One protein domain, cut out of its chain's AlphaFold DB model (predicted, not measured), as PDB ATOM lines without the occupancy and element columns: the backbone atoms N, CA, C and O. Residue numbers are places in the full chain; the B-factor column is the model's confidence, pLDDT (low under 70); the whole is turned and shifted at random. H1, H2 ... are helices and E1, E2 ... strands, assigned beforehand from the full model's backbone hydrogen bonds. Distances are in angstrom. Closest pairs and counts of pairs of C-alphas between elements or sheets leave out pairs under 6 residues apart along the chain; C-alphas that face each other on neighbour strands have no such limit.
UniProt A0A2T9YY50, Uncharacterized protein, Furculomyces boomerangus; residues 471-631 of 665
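Overview. This is residues 471 to 631 of the 665 residues of an uncharacterized protein of Furculomyces boomerangus (UniProt A0A2T9YY50). A small, strongly twisted sheet of three strands has helices H1 and H2 over one face and the long helix H3 slanting over its edge strand E1 on the other. H4, H6 and H7 pack along H3 as a helical part of the domain, H6 on its residues 563 to 571, H7 on 568 to 576 and H4 on 571 to 579, with the short H5 near Cys 563 of H3. The printed part has 161 residues, with seven named helices and three named strands in the order H1 E1 E2 H2 E3 H3 H4 H5 H6 H7. The sheet's order is E1 E2 E3, mixed, with E1 and E2 antiparallel and E2 and E3 parallel, and the class is mixed, helices and strands. The whole is compact, with a radius of gyration of the C-alphas of 16.0 A and spans of 45 by 37 by 30 A.

Along the chain. In the sheet, E1 is residues 493 to 502 and E2 residues 507 to 515, each 25.9 A from first to last C-alpha, and E3 is residues 546 to 550, 12.5 A long. E1 begins with C-alpha 493 at (-22.050, -26.082, -12.748). H1 is residues 480 to 487, 10.6 A long, and H2 residues 523 to 537, 20.8 A long. H3, residues 561 to 582, is the longest helix at 31.6 A, from C-alpha 561 at (-28.595, -9.827, -12.686) to C-alpha 582 at (-10.051, 8.041, 5.545). H4 is residues 588 to 598, 15.8 A long, H5 residues 603 to 607, H6 residues 612 to 620, 14.4 A long, and H7 residues 622 to 625, whose last C-alpha is at (-15.072, -3.440, -3.146).

Arrangement. E1 and E2 form a hairpin, antiparallel at 163 degrees, with N 497 and O 512 2.9 A apart, within hydrogen-bond range. E2 and E3 are parallel at 35 degrees, with N 513 and O 548 within range at 2.9 A. E2, H2 and E3 make a strand-helix-strand unit, two parallel neighbour strands with a helix between, and its crossover is right-handed. H1 and H2 are on the same face of the sheet, at heights over the sheet of 8.7 A and 9.1 A. They touch, closest at the C-alphas of Ile 486 and Ile 534, 6.6 A, at a steep tilt of 61 degrees, opposite ways; H2 does so with residues 530 to 534 alone. H3 is on the opposite face, over E1 at a height of 9.5 A, slantwise to the strands at 41 degrees to E1 on the local plane; its closest C-alphas to E1 are those of Gln 565 and Val 499, 5.8 A. H3 is the hub. With residues 571 to 579 alone it touches H4, closest at the C-alphas of Ala 575 and Val 591, 6.0 A, at a steep tilt of 62 degrees, opposite ways. With residues 563 to 571 alone it touches H6, closest at the C-alphas of Cys 564 and Ile 615, 6.7 A, at a steep tilt of 41 degrees, the same way. With residues 568 to 576 alone it touches H7, closest at the C-alphas of Tyr 572 and Met 625, 4.5 A. H5 and H3 are close but not clearly touching, with the C-alphas of Ala 605 and Cys 563 5.6 A apart. H2 and H3 are apart. Every O i to N i+4 pair is within hydrogen-bond range in H2, H3, H4 and H5; H1 has 3 of 4, H6 has 0 of 5 but 5 of 6 O i to N i+3 pairs, and H7 is too short for an O i to N i+4 pair.

Size, cuts and confidence. The two C-alphas farthest apart are those of Asp 491 and Ser 581, 46.2 A. The printed part has no cut and no long link. The mean pLDDT of the printed part is 79.7; it is under 70 at residues 474 to 478, 505, 552 to 560, 601 to 613 and 627 to 631.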
ATOM      1  N   LEU A 471     -22.229  -6.383 -21.628       73.38
ATOM      2  CA  LEU A 471     -20.950  -6.275 -20.914       73.38
ATOM      3  C   LEU A 471     -19.930  -5.592 -21.816       73.38
ATOM      4  O   LEU A 471     -19.785  -5.987 -22.972       73.38
ATOM      5  N   ASN A 472     -19.182  -4.619 -21.301       71.19
ATOM      6  CA  ASN A 472     -18.229  -3.840 -22.091       71.19
ATOM      7  C   ASN A 472     -16.804  -3.770 -21.497       71.19
ATOM      8  O   ASN A 472     -16.208  -2.684 -21.401       71.19
ATOM      9  N   PRO A 473     -16.170  -4.905 -21.128       70.00
ATOM     10  CA  PRO A 473     -14.818  -4.868 -20.590       70.00
ATOM     11  C   PRO A 473     -13.816  -4.379 -21.636       70.00
ATOM     12  O   PRO A 473     -13.628  -4.973 -22.698       70.00
ATOM     13  N   ASN A 474     -13.101  -3.303 -21.302       63.91
ATOM     14  CA  ASN A 474     -12.105  -2.674 -22.176       63.91
ATOM     15  C   ASN A 474     -12.642  -2.295 -23.573       63.91
ATOM     16  O   ASN A 474     -11.883  -2.380 -24.546       63.91
ATOM     17  N   ARG A 475     -13.902  -1.836 -23.660       60.38
ATOM     18  CA  ARG A 475     -14.547  -1.367 -24.906       60.38
ATOM     19  C   ARG A 475     -14.791  -2.482 -25.931       60.38
ATOM     20  O   ARG A 475     -14.575  -2.291 -27.125       60.38
ATOM     21  N   VAL A 476     -15.147  -3.671 -25.451       61.34
ATOM     22  CA  VAL A 476     -15.549  -4.822 -26.264       61.34
ATOM     23  C   VAL A 476     -16.906  -5.267 -25.762       61.34
ATOM     24  O   VAL A 476     -16.988  -5.865 -24.694       61.34
ATOM     25  N   CYS A 477     -17.947  -4.969 -26.531       66.44
ATOM     26  CA  CYS A 477     -19.309  -5.308 -26.154       66.44
ATOM     27  C   CYS A 477     -19.575  -6.793 -26.428       66.44
ATOM     28  O   CYS A 477     -19.488  -7.232 -27.579       66.44
ATOM     29  N   PHE A 478     -19.909  -7.563 -25.395       69.12
ATOM     30  CA  PHE A 478     -20.437  -8.920 -25.538       69.12
ATOM     31  C   PHE A 478     -21.625  -9.183 -24.614       69.12
ATOM     32  O   PHE A 478     -21.803  -8.530 -23.582       69.12
ATOM     33  N   GLY A 479     -22.451 -10.149 -24.998       71.75
ATOM     34  CA  GLY A 479     -23.645 -10.510 -24.264       71.75
ATOM     35  C   GLY A 479     -23.310 -11.473 -23.140       71.75
ATOM     36  O   GLY A 479     -22.436 -12.328 -23.275       71.75
ATOM     37  N   SER A 480     -24.046 -11.415 -22.030       77.12
ATOM     38  CA  SER A 480     -23.902 -12.447 -20.995       77.12
ATOM     39  C   SER A 480     -24.234 -13.850 -21.521       77.12
ATOM     40  O   SER A 480     -23.653 -14.823 -21.048       77.12
ATOM     41  N   ALA A 481     -25.124 -13.946 -22.522       70.75
ATOM     42  CA  ALA A 481     -25.504 -15.195 -23.180       70.75
ATOM     43  C   ALA A 481     -24.311 -15.927 -23.812       70.75
ATOM     44  O   ALA A 481     -24.216 -17.143 -23.671       70.75
ATOM     45  N   ASP A 482     -23.365 -15.194 -24.414       74.94
ATOM     46  CA  ASP A 482     -22.156 -15.782 -25.000       74.94
ATOM     47  C   ASP A 482     -21.391 -16.615 -23.952       74.94
ATOM     48  O   ASP A 482     -20.974 -17.743 -24.212       74.94
ATOM     49  N   VAL A 483     -21.255 -16.083 -22.732       84.69
ATOM     50  CA  VAL A 483     -20.571 -16.762 -21.622       84.69
ATOM     51  C   VAL A 483     -21.434 -17.877 -21.025       84.69
ATOM     52  O   VAL A 483     -20.903 -18.946 -20.727       84.69
ATOM     53  N   TYR A 484     -22.746 -17.661 -20.872       81.25
ATOM     54  CA  TYR A 484     -23.669 -18.673 -20.345       81.25
ATOM     55  C   TYR A 484     -23.667 -19.950 -21.179       81.25
ATOM     56  O   TYR A 484     -23.509 -21.027 -20.612       81.25
ATOM     57  N   ASN A 485     -23.721 -19.825 -22.508       79.06
ATOM     58  CA  ASN A 485     -23.731 -20.969 -23.422       79.06
ATOM     59  C   ASN A 485     -22.522 -21.894 -23.221       79.06
ATOM     60  O   ASN A 485     -22.643 -23.095 -23.399       79.06
ATOM     61  N   ILE A 486     -21.369 -21.354 -22.814       86.50
ATOM     62  CA  ILE A 486     -20.172 -22.155 -22.526       86.50
ATOM     63  C   ILE A 486     -20.194 -22.715 -21.112       86.50
ATOM     64  O   ILE A 486     -19.815 -23.858 -20.885       86.50
ATOM     65  N   VAL A 487     -20.552 -21.885 -20.134       88.56
ATOM     66  CA  VAL A 487     -20.490 -22.270 -18.720       88.56
ATOM     67  C   VAL A 487     -21.524 -23.354 -18.400       88.56
ATOM     68  O   VAL A 487     -21.256 -24.211 -17.562       88.56
ATOM     69  N   GLU A 488     -22.659 -23.359 -19.098       83.75
ATOM     70  CA  GLU A 488     -23.736 -24.343 -18.934       83.75
ATOM     71  C   GLU A 488     -23.407 -25.731 -19.495       83.75
ATOM     72  O   GLU A 488     -24.021 -26.706 -19.069       83.75
ATOM     73  N   GLU A 489     -22.399 -25.858 -20.365       87.75
ATOM     74  CA  GLU A 489     -21.906 -27.162 -20.837       87.75
ATOM     75  C   GLU A 489     -21.110 -27.925 -19.761       87.75
ATOM     76  O   GLU A 489     -20.813 -29.110 -19.915       87.75
ATOM     77  N   PHE A 490     -20.730 -27.270 -18.659       91.19
ATOM     78  CA  PHE A 490     -19.988 -27.914 -17.579       91.19
ATOM     79  C   PHE A 490     -20.937 -28.601 -16.598       91.19
ATOM     80  O   PHE A 490     -21.573 -27.944 -15.777       91.19
ATOM     81  N   ASP A 491     -20.926 -29.935 -16.578       88.25
ATOM     82  CA  ASP A 491     -21.758 -30.745 -15.677       88.25
ATOM     83  C   ASP A 491     -21.625 -30.384 -14.194       88.25
ATOM     84  O   ASP A 491     -22.568 -30.588 -13.429       88.25
ATOM     85  N   GLN A 492     -20.472 -29.867 -13.762       90.69
ATOM     86  CA  GLN A 492     -20.238 -29.464 -12.373       90.69
ATOM     87  C   GLN A 492     -20.990 -28.183 -11.981       90.69
ATOM     88  O   GLN A 492     -21.217 -27.943 -10.789       90.69
ATOM     89  N   VAL A 493     -21.358 -27.352 -12.959       88.62
ATOM     90  CA  VAL A 493     -22.050 -26.082 -12.748       88.62
ATOM     91  C   VAL A 493     -23.554 -26.343 -12.665       88.62
ATOM     92  O   VAL A 493     -24.144 -27.009 -13.511       88.62
ATOM     93  N   LEU A 494     -24.174 -25.864 -11.589       86.00
ATOM     94  CA  LEU A 494     -25.620 -25.912 -11.384       86.00
ATOM     95  C   LEU A 494     -26.304 -24.686 -11.992       86.00
ATOM     96  O   LEU A 494     -27.345 -24.819 -12.621       86.00
ATOM     97  N   ASP A 495     -25.732 -23.504 -11.757       84.12
ATOM     98  CA  ASP A 495     -26.218 -22.233 -12.294       84.12
ATOM     99  C   ASP A 495     -25.058 -21.229 -12.374       84.12
ATOM    100  O   ASP A 495     -24.022 -21.401 -11.719       84.12
ATOM    101  N   SER A 496     -25.219 -20.178 -13.174       86.94
ATOM    102  CA  SER A 496     -24.209 -19.144 -13.361       86.94
ATOM    103  C   SER A 496     -24.807 -17.751 -13.556       86.94
ATOM    104  O   SER A 496     -25.931 -17.577 -14.023       86.94
ATOM    105  N   LEU A 497     -24.030 -16.733 -13.188       86.88
ATOM    106  CA  LEU A 497     -24.405 -15.332 -13.317       86.88
ATOM    107  C   LEU A 497     -23.201 -14.500 -13.734       86.88
ATOM    108  O   LEU A 497     -22.188 -14.469 -13.040       86.88
ATOM    109  N   VAL A 498     -23.325 -13.799 -14.855       87.31
ATOM    110  CA  VAL A 498     -22.281 -12.915 -15.370       87.31
ATOM    111  C   VAL A 498     -22.714 -11.470 -15.176       87.31
ATOM    112  O   VAL A 498     -23.796 -11.071 -15.605       87.31
ATOM    113  N   VAL A 499     -21.867 -10.676 -14.527       86.62
ATOM    114  CA  VAL A 499     -22.164  -9.287 -14.160       86.62
ATOM    115  C   VAL A 499     -21.017  -8.377 -14.567       86.62
ATOM    116  O   VAL A 499     -19.845  -8.701 -14.360       86.62
ATOM    117  N   GLY A 500     -21.375  -7.227 -15.128       85.62
ATOM    118  CA  GLY A 500     -20.464  -6.122 -15.362       85.62
ATOM    119  C   GLY A 500     -20.344  -5.286 -14.101       85.62
ATOM    120  O   GLY A 500     -21.355  -4.908 -13.521       85.62
ATOM    121  N   GLN A 501     -19.131  -5.004 -13.641       86.25
ATOM    122  CA  GLN A 501     -18.908  -4.056 -12.553       86.25
ATOM    123  C   GLN A 501     -18.122  -2.864 -13.086       86.25
ATOM    124  O   GLN A 501     -16.951  -2.999 -13.459       86.25
ATOM    125  N   GLN A 502     -18.772  -1.702 -13.103       80.12
ATOM    126  CA  GLN A 502     -18.156  -0.445 -13.504       80.12
ATOM    127  C   GLN A 502     -17.143  -0.004 -12.440       80.12
ATOM    128  O   GLN A 502     -17.500   0.208 -11.282       80.12
ATOM    129  N   LEU A 503     -15.878   0.119 -12.836       79.81
ATOM    130  CA  LEU A 503     -14.834   0.784 -12.059       79.81
ATOM    131  C   LEU A 503     -14.601   2.186 -12.646       79.81
ATOM    132  O   LEU A 503     -15.144   2.523 -13.698       79.81
ATOM    133  N   GLU A 504     -13.752   2.996 -12.006       70.44
ATOM    134  CA  GLU A 504     -13.513   4.392 -12.417       70.44
ATOM    135  C   GLU A 504     -13.128   4.555 -13.899       70.44
ATOM    136  O   GLU A 504     -13.564   5.499 -14.547       70.44
ATOM    137  N   GLN A 505     -12.308   3.646 -14.444       68.12
ATOM    138  CA  GLN A 505     -11.761   3.773 -15.804       68.12
ATOM    139  C   GLN A 505     -12.293   2.735 -16.800       68.12
ATOM    140  O   GLN A 505     -12.178   2.928 -18.011       68.12
ATOM    141  N   PHE A 506     -12.811   1.606 -16.320       74.62
ATOM    142  CA  PHE A 506     -13.240   0.498 -17.168       74.62
ATOM    143  C   PHE A 506     -14.216  -0.420 -16.433       74.62
ATOM    144  O   PHE A 506     -14.260  -0.463 -15.207       74.62
ATOM    145  N   GLU A 507     -14.959  -1.209 -17.197       81.25
ATOM    146  CA  GLU A 507     -15.815  -2.264 -16.672       81.25
ATOM    147  C   GLU A 507     -15.030  -3.578 -16.527       81.25
ATOM    148  O   GLU A 507     -14.292  -3.978 -17.436       81.25
ATOM    149  N   ARG A 508     -15.186  -4.278 -15.398       86.12
ATOM    150  CA  ARG A 508     -14.701  -5.660 -15.240       86.12
ATOM    151  C   ARG A 508     -15.864  -6.643 -15.258       86.12
ATOM    152  O   ARG A 508     -16.877  -6.411 -14.611       86.12
ATOM    153  N   VAL A 509     -15.683  -7.776 -15.931       89.06
ATOM    154  CA  VAL A 509     -16.677  -8.859 -15.963       89.06
ATOM    155  C   VAL A 509     -16.401  -9.862 -14.850       89.06
ATOM    156  O   VAL A 509     -15.283 -10.366 -14.721       89.06
ATOM    157  N   LEU A 510     -17.424 -10.161 -14.057       90.94
ATOM    158  CA  LEU A 510     -17.410 -11.138 -12.974       90.94
ATOM    159  C   LEU A 510     -18.325 -12.304 -13.346       90.94
ATOM    160  O   LEU A 510     -19.461 -12.084 -13.762       90.94
ATOM    161  N   LEU A 511     -17.837 -13.533 -13.186       91.50
ATOM    162  CA  LEU A 511     -18.633 -14.747 -13.346       91.50
ATOM    163  C   LEU A 511     -18.830 -15.398 -11.977       91.50
ATOM    164  O   LEU A 511     -17.876 -15.835 -11.334       91.50
ATOM    165  N   PHE A 512     -20.074 -15.488 -11.546       90.56
ATOM    166  CA  PHE A 512     -20.477 -16.252 -10.380       90.56
ATOM    167  C   PHE A 512     -20.978 -17.621 -10.824       90.56
ATOM    168  O   PHE A 512     -21.731 -17.716 -11.793       90.56
ATOM    169  N   ILE A 513     -20.558 -18.676 -10.130       90.31
ATOM    170  CA  ILE A 513     -21.007 -20.047 -10.392       90.31
ATOM    171  C   ILE A 513     -21.519 -20.695  -9.107       90.31
ATOM    172  O   ILE A 513     -20.899 -20.586  -8.048       90.31
ATOM    173  N   ALA A 514     -22.639 -21.402  -9.218       87.25
ATOM    174  CA  ALA A 514     -23.130 -22.330  -8.210       87.25
ATOM    175  C   ALA A 514     -22.762 -23.754  -8.645       87.25
ATOM    176  O   ALA A 514     -22.942 -24.115  -9.805       87.25
ATOM    177  N   LEU A 515     -22.233 -24.568  -7.732       88.69
ATOM    178  CA  LEU A 515     -21.815 -25.942  -8.034       88.69
ATOM    179  C   LEU A 515     -22.911 -26.947  -7.669       88.69
ATOM    180  O   LEU A 515     -23.620 -26.753  -6.679       88.69
ATOM    181  N   LYS A 516     -23.015 -28.050  -8.424       86.50
ATOM    182  CA  LYS A 516     -23.914 -29.167  -8.074       86.50
ATOM    183  C   LYS A 516     -23.474 -29.861  -6.782       86.50
ATOM    184  O   LYS A 516     -24.303 -30.098  -5.908       86.50
ATOM    185  N   ASP A 517     -22.173 -30.131  -6.653       83.56
ATOM    186  CA  ASP A 517     -21.550 -30.719  -5.461       83.56
ATOM    187  C   ASP A 517     -20.191 -30.050  -5.189       83.56
ATOM    188  O   ASP A 517     -19.205 -30.272  -5.899       83.56
ATOM    189  N   LYS A 518     -20.139 -29.212  -4.146       80.00
ATOM    190  CA  LYS A 518     -18.926 -28.481  -3.741       80.00
ATOM    191  C   LYS A 518     -17.839 -29.418  -3.202       80.00
ATOM    192  O   LYS A 518     -16.664 -29.103  -3.345       80.00
ATOM    193  N   SER A 519     -18.212 -30.556  -2.612       79.88
ATOM    194  CA  SER A 519     -17.271 -31.488  -1.974       79.88
ATOM    195  C   SER A 519     -16.494 -32.335  -2.985       79.88
ATOM    196  O   SER A 519     -15.331 -32.657  -2.756       79.88
ATOM    197  N   LYS A 520     -17.109 -32.643  -4.133       81.06
ATOM    198  CA  LYS A 520     -16.508 -33.462  -5.201       81.06
ATOM    199  C   LYS A 520     -15.845 -32.658  -6.317       81.06
ATOM    200  O   LYS A 520     -15.220 -33.235  -7.202       81.06
ATOM    201  N   THR A 521     -15.979 -31.333  -6.302       84.38
ATOM    202  CA  THR A 521     -15.508 -30.478  -7.396       84.38
ATOM    203  C   THR A 521     -14.200 -29.786  -7.032       84.38
ATOM    204  O   THR A 521     -14.165 -28.918  -6.157       84.38
ATOM    205  N   ASN A 522     -13.127 -30.079  -7.773       90.31
ATOM    206  CA  ASN A 522     -11.913 -29.267  -7.709       90.31
ATOM    207  C   ASN A 522     -12.181 -27.892  -8.340       90.31
ATOM    208  O   ASN A 522     -12.154 -27.709  -9.556       90.31
ATOM    209  N   THR A 523     -12.452 -26.911  -7.483       88.31
ATOM    210  CA  THR A 523     -12.861 -25.565  -7.896       88.31
ATOM    211  C   THR A 523     -11.785 -24.846  -8.714       88.31
ATOM    212  O   THR A 523     -12.114 -24.138  -9.663       88.31
ATOM    213  N   ASN A 524     -10.504 -25.013  -8.379       90.56
ATOM    214  CA  ASN A 524      -9.424 -24.331  -9.097       90.56
ATOM    215  C   ASN A 524      -9.243 -24.902 -10.506       90.56
ATOM    216  O   ASN A 524      -9.098 -24.138 -11.461       90.56
ATOM    217  N   ASP A 525      -9.317 -26.227 -10.637       92.75
ATOM    218  CA  ASP A 525      -9.303 -26.900 -11.937       92.75
ATOM    219  C   ASP A 525     -10.492 -26.466 -12.808       92.75
ATOM    220  O   ASP A 525     -10.308 -26.019 -13.942       92.75
ATOM    221  N   LEU A 526     -11.705 -26.469 -12.244       92.69
ATOM    222  CA  LEU A 526     -12.911 -26.042 -12.954       92.69
ATOM    223  C   LEU A 526     -12.803 -24.593 -13.455       92.69
ATOM    224  O   LEU A 526     -13.089 -24.327 -14.622       92.69
ATOM    225  N   LYS A 527     -12.340 -23.657 -12.614       93.69
ATOM    226  CA  LYS A 527     -12.130 -22.254 -13.015       93.69
ATOM    227  C   LYS A 527     -11.139 -22.131 -14.175       93.69
ATOM    228  O   LYS A 527     -11.364 -21.343 -15.095       93.69
ATOM    229  N   ASN A 528     -10.053 -22.904 -14.145       93.19
ATOM    230  CA  ASN A 528      -9.058 -22.905 -15.214       93.19
ATOM    231  C   ASN A 528      -9.640 -23.443 -16.521       93.19
ATOM    232  O   ASN A 528      -9.477 -22.801 -17.559       93.19
ATOM    233  N   ARG A 529     -10.369 -24.562 -16.465       94.50
ATOM    234  CA  ARG A 529     -11.060 -25.133 -17.624       94.50
ATOM    235  C   ARG A 529     -12.082 -24.164 -18.215       94.50
ATOM    236  O   ARG A 529     -12.035 -23.922 -19.413       94.50
ATOM    237  N   ILE A 530     -12.938 -23.550 -17.393       94.44
ATOM    238  CA  ILE A 530     -13.920 -22.550 -17.849       94.44
ATOM    239  C   ILE A 530     -13.210 -21.396 -18.570       94.44
ATOM    240  O   ILE A 530     -13.556 -21.065 -19.703       94.44
ATOM    241  N   ASN A 531     -12.168 -20.817 -17.963       94.12
ATOM    242  CA  ASN A 531     -11.402 -19.730 -18.578       94.12
ATOM    243  C   ASN A 531     -10.758 -20.136 -19.913       94.12
ATOM    244  O   ASN A 531     -10.730 -19.341 -20.856       94.12
ATOM    245  N   GLN A 532     -10.218 -21.355 -19.997       92.25
ATOM    246  CA  GLN A 532      -9.611 -21.883 -21.219       92.25
ATOM    247  C   GLN A 532     -10.655 -22.114 -22.314       92.25
ATOM    248  O   GLN A 532     -10.426 -21.695 -23.451       92.25
ATOM    249  N   THR A 533     -11.807 -22.699 -21.980       91.12
ATOM    250  CA  THR A 533     -12.897 -22.938 -22.932       91.12
ATOM    251  C   THR A 533     -13.482 -21.624 -23.439       91.12
ATOM    252  O   THR A 533     -13.539 -21.431 -24.647       91.12
ATOM    253  N   ILE A 534     -13.794 -20.661 -22.561       90.50
ATOM    254  CA  ILE A 534     -14.267 -19.322 -22.966       90.50
ATOM    255  C   ILE A 534     -13.266 -18.653 -23.912       90.50
ATOM    256  O   ILE A 534     -13.640 -18.126 -24.962       90.50
ATOM    257  N   ARG A 535     -11.971 -18.699 -23.573       90.88
ATOM    258  CA  ARG A 535     -10.913 -18.118 -24.406       90.88
ATOM    259  C   ARG A 535     -10.841 -18.765 -25.787       90.88
ATOM    260  O   ARG A 535     -10.608 -18.051 -26.760       90.88
ATOM    261  N   LYS A 536     -10.964 -20.094 -25.850       85.62
ATOM    262  CA  LYS A 536     -10.842 -20.885 -27.081       85.62
ATOM    263  C   LYS A 536     -12.075 -20.735 -27.974       85.62
ATOM    264  O   LYS A 536     -11.926 -20.571 -29.183       85.62
ATOM    265  N   SER A 537     -13.262 -20.785 -27.381       84.06
ATOM    266  CA  SER A 537     -14.544 -20.813 -28.088       84.06
ATOM    267  C   SER A 537     -15.057 -19.423 -28.474       84.06
ATOM    268  O   SER A 537     -15.602 -19.275 -29.568       84.06
ATOM    269  N   LEU A 538     -14.844 -18.403 -27.629       85.19
ATOM    270  CA  LEU A 538     -15.283 -17.023 -27.888       85.19
ATOM    271  C   LEU A 538     -14.122 -16.105 -28.232       85.19
ATOM    272  O   LEU A 538     -13.889 -15.826 -29.392       85.19
ATOM    273  N   SER A 539     -13.408 -15.573 -27.243       82.44
ATOM    274  CA  SER A 539     -12.160 -14.834 -27.442       82.44
ATOM    275  C   SER A 539     -11.506 -14.563 -26.085       82.44
ATOM    276  O   SER A 539     -12.180 -14.606 -25.050       82.44
ATOM    277  N   PRO A 540     -10.220 -14.170 -26.042       83.75
ATOM    278  CA  PRO A 540      -9.575 -13.736 -24.804       83.75
ATOM    279  C   PRO A 540     -10.274 -12.564 -24.098       83.75
ATOM    280  O   PRO A 540     -10.044 -12.369 -22.908       83.75
ATOM    281  N   ARG A 541     -11.094 -11.781 -24.815       80.56
ATOM    282  CA  ARG A 541     -11.833 -10.626 -24.277       80.56
ATOM    283  C   ARG A 541     -13.096 -11.042 -23.509       80.56
ATOM    284  O   ARG A 541     -13.510 -10.294 -22.636       80.56
ATOM    285  N   HIS A 542     -13.648 -12.228 -23.784       85.12
ATOM    286  CA  HIS A 542     -14.820 -12.773 -23.083       85.12
ATOM    287  C   HIS A 542     -14.470 -13.412 -21.733       85.12
ATOM    288  O   HIS A 542     -15.356 -13.721 -20.942       85.12
ATOM    289  N   VAL A 543     -13.179 -13.648 -21.470       89.81
ATOM    290  CA  VAL A 543     -12.722 -14.306 -20.240       89.81
ATOM    291  C   VAL A 543     -13.014 -13.398 -19.037       89.81
ATOM    292  O   VAL A 543     -12.489 -12.280 -19.001       89.81
ATOM    293  N   PRO A 544     -13.800 -13.858 -18.043       90.69
ATOM    294  CA  PRO A 544     -14.098 -13.072 -16.852       90.69
ATOM    295  C   PRO A 544     -12.826 -12.666 -16.102       90.69
ATOM    296  O   PRO A 544     -11.862 -13.429 -16.010       90.69
ATOM    297  N   ALA A 545     -12.836 -11.478 -15.499       89.50
ATOM    298  CA  ALA A 545     -11.743 -11.022 -14.644       89.50
ATOM    299  C   ALA A 545     -11.624 -11.884 -13.377       89.50
ATOM    300  O   ALA A 545     -10.518 -12.094 -12.877       89.50
ATOM    301  N   LYS A 546     -12.757 -12.391 -12.867       89.44
ATOM    302  CA  LYS A 546     -12.825 -13.354 -11.761       89.44
ATOM    303  C   LYS A 546     -13.960 -14.349 -11.954       89.44
ATOM    304  O   LYS A 546     -15.029 -13.985 -12.438       89.44
ATOM    305  N   ILE A 547     -13.715 -15.576 -11.486       92.12
ATOM    306  CA  ILE A 547     -14.742 -16.597 -11.279       92.12
ATOM    307  C   ILE A 547     -14.887 -16.838  -9.777       92.12
ATOM    308  O   ILE A 547     -13.914 -17.214  -9.110       92.12
ATOM    309  N   ILE A 548     -16.088 -16.633  -9.247       90.69
ATOM    310  CA  ILE A 548     -16.395 -16.738  -7.820       90.69
ATOM    311  C   ILE A 548     -17.432 -17.839  -7.622       90.69
ATOM    312  O   ILE A 548     -18.451 -17.874  -8.305       90.69
ATOM    313  N   VAL A 549     -17.149 -18.762  -6.701       88.50
ATOM    314  CA  VAL A 549     -18.095 -19.820  -6.340       88.50
ATOM    315  C   VAL A 549     -18.971 -19.305  -5.215       88.50
ATOM    316  O   VAL A 549     -18.443 -18.867  -4.194       88.50
ATOM    317  N   LEU A 550     -20.281 -19.373  -5.406       82.06
ATOM    318  CA  LEU A 550     -21.257 -18.981  -4.398       82.06
ATOM    319  C   LEU A 550     -21.809 -20.199  -3.665       82.06
ATOM    320  O   LEU A 550     -21.759 -21.333  -4.154       82.06
ATOM    321  N   GLU A 551     -22.327 -19.959  -2.466       71.81
ATOM    322  CA  GLU A 551     -23.054 -20.980  -1.725       71.81
ATOM    323  C   GLU A 551     -24.454 -21.143  -2.314       71.81
ATOM    324  O   GLU A 551     -25.073 -20.188  -2.787       71.81
ATOM    325  N   LYS A 552     -24.943 -22.384  -2.340       62.59
ATOM    326  CA  LYS A 552     -26.224 -22.722  -2.957       62.59
ATOM    327  C   LYS A 552     -27.362 -22.072  -2.160       62.59
ATOM    328  O   LYS A 552     -27.811 -22.626  -1.164       62.59
ATOM    329  N   LYS A 553     -27.834 -20.917  -2.627       56.72
ATOM    330  CA  LYS A 553     -29.097 -20.288  -2.218       56.72
ATOM    331  C   LYS A 553     -30.008 -20.162  -3.440       56.72
ATOM    332  O   LYS A 553     -29.514 -20.034  -4.561       56.72
ATOM    333  N   HIS A 554     -31.319 -20.286  -3.239       54.94
ATOM    334  CA  HIS A 554     -32.343 -20.381  -4.287       54.94
ATOM    335  C   HIS A 554     -32.549 -19.057  -5.043       54.94
ATOM    336  O   HIS A 554     -33.625 -18.469  -5.008       54.94
ATOM    337  N   ILE A 555     -31.542 -18.591  -5.779       55.09
ATOM    338  CA  ILE A 555     -31.707 -17.467  -6.700       55.09
ATOM    339  C   ILE A 555     -31.995 -18.026  -8.092       55.09
ATOM    340  O   ILE A 555     -31.285 -18.897  -8.584       55.09
ATOM    341  N   LYS A 556     -33.009 -17.496  -8.781       62.41
ATOM    342  CA  LYS A 556     -33.043 -17.545 -10.252       62.41
ATOM    343  C   LYS A 556     -32.022 -16.526 -10.763       62.41
ATOM    344  O   LYS A 556     -32.395 -15.404 -11.106       62.41
ATOM    345  N   TRP A 557     -30.737 -16.882 -10.719       66.12
ATOM    346  CA  TRP A 557     -29.616 -15.933 -10.752       66.12
ATOM    347  C   TRP A 557     -29.643 -14.988 -11.956       66.12
ATOM    348  O   TRP A 557     -29.439 -13.785 -11.800       66.12
ATOM    349  N   LYS A 558     -30.008 -15.497 -13.138       68.44
ATOM    350  CA  LYS A 558     -30.123 -14.690 -14.362       68.44
ATOM    351  C   LYS A 558     -31.175 -13.571 -14.273       68.44
ATOM    352  O   LYS A 558     -30.953 -12.510 -14.844       68.44
ATOM    353  N   LYS A 559     -32.285 -13.764 -13.538       62.31
ATOM    354  CA  LYS A 559     -33.318 -12.722 -13.336       62.31
ATOM    355  C   LYS A 559     -32.859 -11.622 -12.371       62.31
ATOM    356  O   LYS A 559     -33.208 -10.468 -12.564       62.31
ATOM    357  N   GLY A 560     -32.025 -11.961 -11.385       67.81
ATOM    358  CA  GLY A 560     -31.476 -11.011 -10.405       67.81
ATOM    359  C   GLY A 560     -30.227 -10.252 -10.871       67.81
ATOM    360  O   GLY A 560     -29.589  -9.568 -10.071       67.81
ATOM    361  N   ARG A 561     -29.847 -10.373 -12.148       74.69
ATOM    362  CA  ARG A 561     -28.595  -9.827 -12.686       74.69
ATOM    363  C   ARG A 561     -28.462  -8.317 -12.509       74.69
ATOM    364  O   ARG A 561     -27.446  -7.870 -11.985       74.69
ATOM    365  N   ASN A 562     -29.476  -7.553 -12.912       71.88
ATOM    366  CA  ASN A 562     -29.445  -6.088 -12.827       71.88
ATOM    367  C   ASN A 562     -29.341  -5.623 -11.370       71.88
ATOM    368  O   ASN A 562     -28.566  -4.722 -11.057       71.88
ATOM    369  N   CYS A 563     -30.049  -6.299 -10.462       73.81
ATOM    370  CA  CYS A 563     -29.938  -6.039  -9.032       73.81
ATOM    371  C   CYS A 563     -28.514  -6.305  -8.516       73.81
ATOM    372  O   CYS A 563     -27.943  -5.466  -7.820       73.81
ATOM    373  N   CYS A 564     -27.910  -7.439  -8.885       79.56
ATOM    374  CA  CYS A 564     -26.534  -7.761  -8.507       79.56
ATOM    375  C   CYS A 564     -25.530  -6.738  -9.065       79.56
ATOM    376  O   CYS A 564     -24.618  -6.318  -8.355       79.56
ATOM    377  N   GLN A 565     -25.698  -6.322 -10.322       80.38
ATOM    378  CA  GLN A 565     -24.863  -5.312 -10.974       80.38
ATOM    379  C   GLN A 565     -24.916  -3.972 -10.238       80.38
ATOM    380  O   GLN A 565     -23.875  -3.420  -9.872       80.38
ATOM    381  N   ASN A 566     -26.125  -3.494  -9.944       78.75
ATOM    382  CA  ASN A 566     -26.340  -2.252  -9.209       78.75
ATOM    383  C   ASN A 566     -25.764  -2.318  -7.793       78.75
ATOM    384  O   ASN A 566     -25.146  -1.356  -7.335       78.75
ATOM    385  N   LEU A 567     -25.919  -3.457  -7.111       83.44
ATOM    386  CA  LEU A 567     -25.338  -3.668  -5.791       83.44
ATOM    387  C   LEU A 567     -23.819  -3.577  -5.816       83.44
ATOM    388  O   LEU A 567     -23.246  -2.813  -5.042       83.44
ATOM    389  N   LEU A 568     -23.168  -4.303  -6.722       85.69
ATOM    390  CA  LEU A 568     -21.711  -4.314  -6.819       85.69
ATOM    391  C   LEU A 568     -21.145  -2.949  -7.229       85.69
ATOM    392  O   LEU A 568     -20.066  -2.579  -6.763       85.69
ATOM    393  N   GLY A 569     -21.856  -2.198  -8.075       84.12
ATOM    394  CA  GLY A 569     -21.490  -0.830  -8.445       84.12
ATOM    395  C   GLY A 569     -21.583   0.139  -7.264       84.12
ATOM    396  O   GLY A 569     -20.603   0.803  -6.929       84.12
ATOM    397  N   LYS A 570     -22.733   0.174  -6.576       84.50
ATOM    398  CA  LYS A 570     -22.946   1.031  -5.396       84.50
ATOM    399  C   LYS A 570     -21.976   0.691  -4.255       84.50
ATOM    400  O   LYS A 570     -21.364   1.593  -3.696       84.50
ATOM    401  N   ALA A 571     -21.788  -0.595  -3.951       86.56
ATOM    402  CA  ALA A 571     -20.861  -1.041  -2.911       86.56
ATOM    403  C   ALA A 571     -19.413  -0.620  -3.204       86.56
ATOM    404  O   ALA A 571     -18.705  -0.165  -2.307       86.56
ATOM    405  N   TYR A 572     -18.980  -0.726  -4.464       88.25
ATOM    406  CA  TYR A 572     -17.666  -0.249  -4.883       88.25
ATOM    407  C   TYR A 572     -17.533   1.273  -4.725       88.25
ATOM    408  O   TYR A 572     -16.535   1.729  -4.171       88.25
ATOM    409  N   ASN A 573     -18.535   2.050  -5.149       86.81
ATOM    410  CA  ASN A 573     -18.512   3.511  -5.029       86.81
ATOM    411  C   ASN A 573     -18.426   3.962  -3.566       86.81
ATOM    412  O   ASN A 573     -17.548   4.753  -3.231       86.81
ATOM    413  N   PHE A 574     -19.248   3.387  -2.681       88.50
ATOM    414  CA  PHE A 574     -19.178   3.664  -1.245       88.50
ATOM    415  C   PHE A 574     -17.814   3.313  -0.644       88.50
ATOM    416  O   PHE A 574     -17.272   4.073   0.157       88.50
ATOM    417  N   ALA A 575     -17.216   2.194  -1.065       87.38
ATOM    418  CA  ALA A 575     -15.869   1.841  -0.636       87.38
ATOM    419  C   ALA A 575     -14.835   2.886  -1.088       87.38
ATOM    420  O   ALA A 575     -13.982   3.281  -0.295       87.38
ATOM    421  N   GLN A 576     -14.911   3.363  -2.338       87.75
ATOM    422  CA  GLN A 576     -13.982   4.381  -2.843       87.75
ATOM    423  C   GLN A 576     -14.152   5.725  -2.123       87.75
ATOM    424  O   GLN A 576     -13.155   6.368  -1.801       87.75
ATOM    425  N   GLU A 577     -15.384   6.138  -1.819       87.31
ATOM    426  CA  GLU A 577     -15.664   7.357  -1.049       87.31
ATOM    427  C   GLU A 577     -15.113   7.277   0.380       87.31
ATOM    428  O   GLU A 577     -14.486   8.229   0.866       87.31
ATOM    429  N   TYR A 578     -15.267   6.125   1.038       87.50
ATOM    430  CA  TYR A 578     -14.714   5.902   2.372       87.50
ATOM    431  C   TYR A 578     -13.179   5.934   2.361       87.50
ATOM    432  O   TYR A 578     -12.563   6.629   3.167       87.50
ATOM    433  N   ILE A 579     -12.542   5.272   1.387       86.50
ATOM    434  CA  ILE A 579     -11.079   5.304   1.211       86.50
ATOM    435  C   ILE A 579     -10.590   6.731   0.929       86.50
ATOM    436  O   ILE A 579      -9.558   7.152   1.448       86.50
ATOM    437  N   LYS A 580     -11.325   7.504   0.122       85.44
ATOM    438  CA  LYS A 580     -10.961   8.889  -0.203       85.44
ATOM    439  C   LYS A 580     -11.023   9.812   1.019       85.44
ATOM    440  O   LYS A 580     -10.235  10.748   1.097       85.44
ATOM    441  N   SER A 581     -11.930   9.545   1.958       86.31
ATOM    442  CA  SER A 581     -12.099  10.333   3.188       86.31
ATOM    443  C   SER A 581     -11.188   9.893   4.342       86.31
ATOM    444  O   SER A 581     -10.789  10.741   5.133       86.31
ATOM    445  N   HIS A 582     -10.817   8.610   4.422       86.50
ATOM    446  CA  HIS A 582     -10.051   8.041   5.545       86.50
ATOM    447  C   HIS A 582      -8.597   7.675   5.190       86.50
ATOM    448  O   HIS A 582      -7.804   7.334   6.069       86.50
ATOM    449  N   GLY A 583      -8.218   7.802   3.915       78.94
ATOM    450  CA  GLY A 583      -6.870   7.561   3.410       78.94
ATOM    451  C   GLY A 583      -6.676   6.170   2.796       78.94
ATOM    452  O   GLY A 583      -7.371   5.203   3.084       78.94
ATOM    453  N   SER A 584      -5.668   6.036   1.932       74.69
ATOM    454  CA  SER A 584      -5.387   4.780   1.214       74.69
ATOM    455  C   SER A 584      -4.845   3.646   2.098       74.69
ATOM    456  O   SER A 584      -4.817   2.495   1.659       74.69
ATOM    457  N   SER A 585      -4.431   3.960   3.329       78.69
ATOM    458  CA  SER A 585      -3.930   3.001   4.321       78.69
ATOM    459  C   SER A 585      -5.033   2.368   5.177       78.69
ATOM    460  O   SER A 585      -4.724   1.516   6.011       78.69
ATOM    461  N   THR A 586      -6.298   2.766   5.002       83.56
ATOM    462  CA  THR A 586      -7.421   2.226   5.777       83.56
ATOM    463  C   THR A 586      -7.529   0.703   5.607       83.56
ATOM    464  O   THR A 586      -7.509   0.200   4.476       83.56
ATOM    465  N   PRO A 587      -7.655  -0.068   6.705       88.00
ATOM    466  CA  PRO A 587      -7.800  -1.516   6.638       88.00
ATOM    467  C   PRO A 587      -8.993  -1.937   5.775       88.00
ATOM    468  O   PRO A 587     -10.121  -1.512   5.996       88.00
ATOM    469  N   LYS A 588      -8.774  -2.857   4.827       85.44
ATOM    470  CA  LYS A 588      -9.833  -3.336   3.914       85.44
ATOM    471  C   LYS A 588     -11.079  -3.850   4.636       85.44
ATOM    472  O   LYS A 588     -12.190  -3.643   4.161       85.44
ATOM    473  N   LYS A 589     -10.885  -4.509   5.779       87.44
ATOM    474  CA  LYS A 589     -11.979  -5.029   6.601       87.44
ATOM    475  C   LYS A 589     -12.863  -3.903   7.145       87.44
ATOM    476  O   LYS A 589     -14.077  -4.011   7.077       87.44
ATOM    477  N   GLU A 590     -12.254  -2.808   7.594       88.69
ATOM    478  CA  GLU A 590     -12.975  -1.632   8.090       88.69
ATOM    479  C   GLU A 590     -13.838  -1.003   6.990       88.69
ATOM    480  O   GLU A 590     -15.020  -0.742   7.201       88.69
ATOM    481  N   VAL A 591     -13.276  -0.840   5.787       86.62
ATOM    482  CA  VAL A 591     -14.019  -0.329   4.625       86.62
ATOM    483  C   VAL A 591     -15.211  -1.233   4.299       86.62
ATOM    484  O   VAL A 591     -16.320  -0.746   4.088       86.62
ATOM    485  N   ALA A 592     -15.006  -2.554   4.277       87.25
ATOM    486  CA  ALA A 592     -16.068  -3.505   3.968       87.25
ATOM    487  C   ALA A 592     -17.191  -3.491   5.015       87.25
ATOM    488  O   ALA A 592     -18.370  -3.489   4.654       87.25
ATOM    489  N   ASP A 593     -16.840  -3.427   6.300       88.06
ATOM    490  CA  ASP A 593     -17.807  -3.349   7.395       88.06
ATOM    491  C   ASP A 593     -18.602  -2.035   7.353       88.06
ATOM    492  O   ASP A 593     -19.818  -2.043   7.563       88.06
ATOM    493  N   HIS A 594     -17.956  -0.920   6.991       88.19
ATOM    494  CA  HIS A 594     -18.643   0.349   6.757       88.19
ATOM    495  C   HIS A 594     -19.664   0.237   5.620       88.19
ATOM    496  O   HIS A 594     -20.836   0.554   5.821       88.19
ATOM    497  N   VAL A 595     -19.250  -0.272   4.452       86.38
ATOM    498  CA  VAL A 595     -20.135  -0.435   3.286       86.38
ATOM    499  C   VAL A 595     -21.340  -1.309   3.628       86.38
ATOM    500  O   VAL A 595     -22.465  -0.934   3.313       86.38
ATOM    501  N   ARG A 596     -21.141  -2.438   4.322       86.88
ATOM    502  CA  ARG A 596     -22.246  -3.308   4.764       86.88
ATOM    503  C   ARG A 596     -23.237  -2.599   5.677       86.88
ATOM    504  O   ARG A 596     -24.426  -2.878   5.595       86.88
ATOM    505  N   LYS A 597     -22.754  -1.713   6.550       86.31
ATOM    506  CA  LYS A 597     -23.592  -0.988   7.509       86.31
ATOM    507  C   LYS A 597     -24.478   0.056   6.833       86.31
ATOM    508  O   LYS A 597     -25.601   0.267   7.277       86.31
ATOM    509  N   ILE A 598     -23.967   0.729   5.803       84.69
ATOM    510  CA  ILE A 598     -24.687   1.817   5.125       84.69
ATOM    511  C   ILE A 598     -25.526   1.336   3.941       84.69
ATOM    512  O   ILE A 598     -26.446   2.033   3.513       84.69
ATOM    513  N   TYR A 599     -25.200   0.170   3.380       80.56
ATOM    514  CA  TYR A 599     -25.871  -0.315   2.187       80.56
ATOM    515  C   TYR A 599     -27.304  -0.748   2.501       80.56
ATOM    516  O   TYR A 599     -27.542  -1.636   3.316       80.56
ATOM    517  N   THR A 600     -28.254  -0.171   1.774       74.00
ATOM    518  CA  THR A 600     -29.667  -0.553   1.798       74.00
ATOM    519  C   THR A 600     -30.099  -0.991   0.401       74.00
ATOM    520  O   THR A 600     -29.701  -0.399  -0.608       74.00
ATOM    521  N   LEU A 601     -30.874  -2.078   0.330       67.06
ATOM    522  CA  LEU A 601     -31.511  -2.492  -0.919       67.06
ATOM    523  C   LEU A 601     -32.671  -1.544  -1.222       67.06
ATOM    524  O   LEU A 601     -33.466  -1.223  -0.346       67.06
ATOM    525  N   ASP A 602     -32.758  -1.130  -2.479       67.25
ATOM    526  CA  ASP A 602     -33.898  -0.388  -3.012       67.25
ATOM    527  C   ASP A 602     -35.143  -1.301  -3.056       67.25
ATOM    528  O   ASP A 602     -35.020  -2.482  -3.391       67.25
ATOM    529  N   GLU A 603     -36.336  -0.784  -2.755       58.53
ATOM    530  CA  GLU A 603     -37.595  -1.545  -2.814       58.53
ATOM    531  C   GLU A 603     -37.827  -2.180  -4.194       58.53
ATOM    532  O   GLU A 603     -38.245  -3.337  -4.286       58.53
ATOM    533  N   LEU A 604     -37.462  -1.482  -5.275       59.00
ATOM    534  CA  LEU A 604     -37.552  -2.015  -6.641       59.00
ATOM    535  C   LEU A 604     -36.577  -3.181  -6.872       59.00
ATOM    536  O   LEU A 604     -36.875  -4.137  -7.592       59.00
ATOM    537  N   ALA A 605     -35.408  -3.132  -6.232       59.28
ATOM    538  CA  ALA A 605     -34.412  -4.192  -6.301       59.28
ATOM    539  C   ALA A 605     -34.885  -5.447  -5.545       59.28
ATOM    540  O   ALA A 605     -34.731  -6.557  -6.059       59.28
ATOM    541  N   ILE A 606     -35.534  -5.266  -4.388       62.75
ATOM    542  CA  ILE A 606     -36.148  -6.338  -3.587       62.75
ATOM    543  C   ILE A 606     -37.233  -7.066  -4.392       62.75
ATOM    544  O   ILE A 606     -37.240  -8.292  -4.434       62.75
ATOM    545  N   GLN A 607     -38.101  -6.329  -5.090       60.53
ATOM    546  CA  GLN A 607     -39.179  -6.911  -5.905       60.53
ATOM    547  C   GLN A 607     -38.666  -7.699  -7.125       60.53
ATOM    548  O   GLN A 607     -39.326  -8.624  -7.598       60.53
ATOM    549  N   SER A 608     -37.480  -7.356  -7.638       57.75
ATOM    550  CA  SER A 608     -36.901  -7.977  -8.837       57.75
ATOM    551  C   SER A 608     -36.259  -9.353  -8.603       57.75
ATOM    552  O   SER A 608     -35.906 -10.045  -9.565       57.75
ATOM    553  N   VAL A 609     -36.098  -9.779  -7.344       62.03
ATOM    554  CA  VAL A 609     -35.379 -11.009  -6.988       62.03
ATOM    555  C   VAL A 609     -36.239 -11.910  -6.110       62.03
ATOM    556  O   VAL A 609     -36.888 -11.467  -5.176       62.03
ATOM    557  N   ALA A 610     -36.227 -13.211  -6.411       60.56
ATOM    558  CA  ALA A 610     -37.044 -14.202  -5.707       60.56
ATOM    559  C   ALA A 610     -36.652 -14.400  -4.226       60.56
ATOM    560  O   ALA A 610     -37.479 -14.849  -3.442       60.56
ATOM    561  N   ASP A 611     -35.405 -14.088  -3.868       68.12
ATOM    562  CA  ASP A 611     -34.853 -14.173  -2.512       68.12
ATOM    563  C   ASP A 611     -33.949 -12.944  -2.259       68.12
ATOM    564  O   ASP A 611     -32.801 -12.916  -2.726       68.12
ATOM    565  N   PRO A 612     -34.459 -11.902  -1.572       66.12
ATOM    566  CA  PRO A 612     -33.707 -10.685  -1.269       66.12
ATOM    567  C   PRO A 612     -32.486 -10.916  -0.368       66.12
ATOM    568  O   PRO A 612     -31.465 -10.246  -0.534       66.12
ATOM    569  N   GLU A 613     -32.538 -11.884   0.554       67.62
ATOM    570  CA  GLU A 613     -31.419 -12.168   1.463       67.62
ATOM    571  C   GLU A 613     -30.222 -12.757   0.719       67.62
ATOM    572  O   GLU A 613     -29.059 -12.480   1.036       67.62
ATOM    573  N   ALA A 614     -30.488 -13.546  -0.320       70.00
ATOM    574  CA  ALA A 614     -29.439 -14.140  -1.123       70.00
ATOM    575  C   ALA A 614     -28.635 -13.093  -1.920       70.00
ATOM    576  O   ALA A 614     -27.497 -13.365  -2.288       70.00
ATOM    577  N   ILE A 615     -29.139 -11.879  -2.135       73.19
ATOM    578  CA  ILE A 615     -28.384 -10.801  -2.800       73.19
ATOM    579  C   ILE A 615     -27.274 -10.248  -1.893       73.19
ATOM    580  O   ILE A 615     -26.185  -9.914  -2.360       73.19
ATOM    581  N   PHE A 616     -27.484 -10.205  -0.577       76.31
ATOM    582  CA  PHE A 616     -26.477  -9.674   0.348       76.31
ATOM    583  C   PHE A 616     -25.202 -10.519   0.411       76.31
ATOM    584  O   PHE A 616     -24.149 -10.009   0.792       76.31
ATOM    585  N   GLN A 617     -25.241 -11.777  -0.040       77.75
ATOM    586  CA  GLN A 617     -24.043 -12.617  -0.109       77.75
ATOM    587  C   GLN A 617     -22.937 -11.998  -0.980       77.75
ATOM    588  O   GLN A 617     -21.759 -12.239  -0.735       77.75
ATOM    589  N   PHE A 618     -23.298 -11.164  -1.963       79.94
ATOM    590  CA  PHE A 618     -22.331 -10.462  -2.804       79.94
ATOM    591  C   PHE A 618     -21.533  -9.401  -2.027       79.94
ATOM    592  O   PHE A 618     -20.358  -9.191  -2.327       79.94
ATOM    593  N   LEU A 619     -22.117  -8.787  -0.986       80.50
ATOM    594  CA  LEU A 619     -21.413  -7.858  -0.083       80.50
ATOM    595  C   LEU A 619     -20.445  -8.574   0.870       80.50
ATOM    596  O   LEU A 619     -19.575  -7.941   1.469       80.50
ATOM    597  N   ASN A 620     -20.552  -9.895   1.008       82.31
ATOM    598  CA  ASN A 620     -19.611 -10.681   1.809       82.31
ATOM    599  C   ASN A 620     -18.287 -10.941   1.075       82.31
ATOM    600  O   ASN A 620     -17.369 -11.534   1.635       82.31
ATOM    601  N   ILE A 621     -18.167 -10.480  -0.172       85.25
ATOM    602  CA  ILE A 621     -16.977 -10.643  -0.995       85.25
ATOM    603  C   ILE A 621     -16.177  -9.334  -0.981       85.25
ATOM    604  O   ILE A 621     -16.214  -8.557  -1.938       85.25
ATOM    605  N   ASP A 622     -15.424  -9.101   0.099       85.38
ATOM    606  CA  ASP A 622     -14.646  -7.867   0.336       85.38
ATOM    607  C   ASP A 622     -13.820  -7.445  -0.881       85.38
ATOM    608  O   ASP A 622     -13.757  -6.277  -1.250       85.38
ATOM    609  N   GLU A 623     -13.196  -8.412  -1.551       83.56
ATOM    610  CA  GLU A 623     -12.330  -8.164  -2.700       83.56
ATOM    611  C   GLU A 623     -13.021  -7.462  -3.882       83.56
ATOM    612  O   GLU A 623     -12.332  -6.875  -4.719       83.56
ATOM    613  N   LEU A 624     -14.356  -7.502  -3.971       86.44
ATOM    614  CA  LEU A 624     -15.113  -6.814  -5.017       86.44
ATOM    615  C   LEU A 624     -15.302  -5.317  -4.745       86.44
ATOM    616  O   LEU A 624     -15.649  -4.580  -5.667       86.44
ATOM    617  N   MET A 625     -15.009  -4.853  -3.529       86.75
ATOM    618  CA  MET A 625     -15.072  -3.440  -3.146       86.75
ATOM    619  C   MET A 625     -13.796  -2.665  -3.507       86.75
ATOM    620  O   MET A 625     -13.764  -1.443  -3.407       86.75
ATOM    621  N   PHE A 626     -12.747  -3.356  -3.967       83.31
ATOM    622  CA  PHE A 626     -11.443  -2.755  -4.255       83.31
ATOM    623  C   PHE A 626     -11.031  -2.927  -5.725       83.31
ATOM    624  O   PHE A 626     -11.350  -3.928  -6.387       83.31
ATOM    625  N   GLN A 627     -10.264  -1.955  -6.232       69.56
ATOM    626  CA  GLN A 627      -9.530  -2.113  -7.487       69.56
ATOM    627  C   GLN A 627      -8.409  -3.146  -7.323       69.56
ATOM    628  O   GLN A 627      -7.843  -3.333  -6.243       69.56
ATOM    629  N   PHE A 628      -8.073  -3.828  -8.416       58.78
ATOM    630  CA  PHE A 628      -6.887  -4.675  -8.445       58.78
ATOM    631  C   PHE A 628      -5.629  -3.825  -8.303       58.78
ATOM    632  O   PHE A 628      -5.531  -2.751  -8.893       58.78
ATOM    633  N   ASP A 629      -4.626  -4.357  -7.610       46.91
ATOM    634  CA  ASP A 629      -3.297  -3.763  -7.599       46.91
ATOM    635  C   ASP A 629      -2.605  -3.993  -8.958       46.91
ATOM    636  O   ASP A 629      -1.790  -4.893  -9.161       46.91
ATOM    637  N   THR A 630      -2.990  -3.204  -9.962       42.00
ATOM    638  CA  THR A 630      -2.373  -3.201 -11.296       42.00
ATOM    639  C   THR A 630      -1.004  -2.517 -11.316       42.00
ATOM    640  O   THR A 630      -0.319  -2.580 -12.345       42.00
ATOM    641  N   LYS A 631      -0.557  -1.908 -10.201       36.50
ATOM    642  CA  LYS A 631       0.713  -1.163 -10.134       36.50
ATOM    643  C   LYS A 631       1.910  -2.021 -10.547       36.50
ATOM    644  O   LYS A 631       2.770  -1.532 -11.270       36.50
TER     645      LYS A 631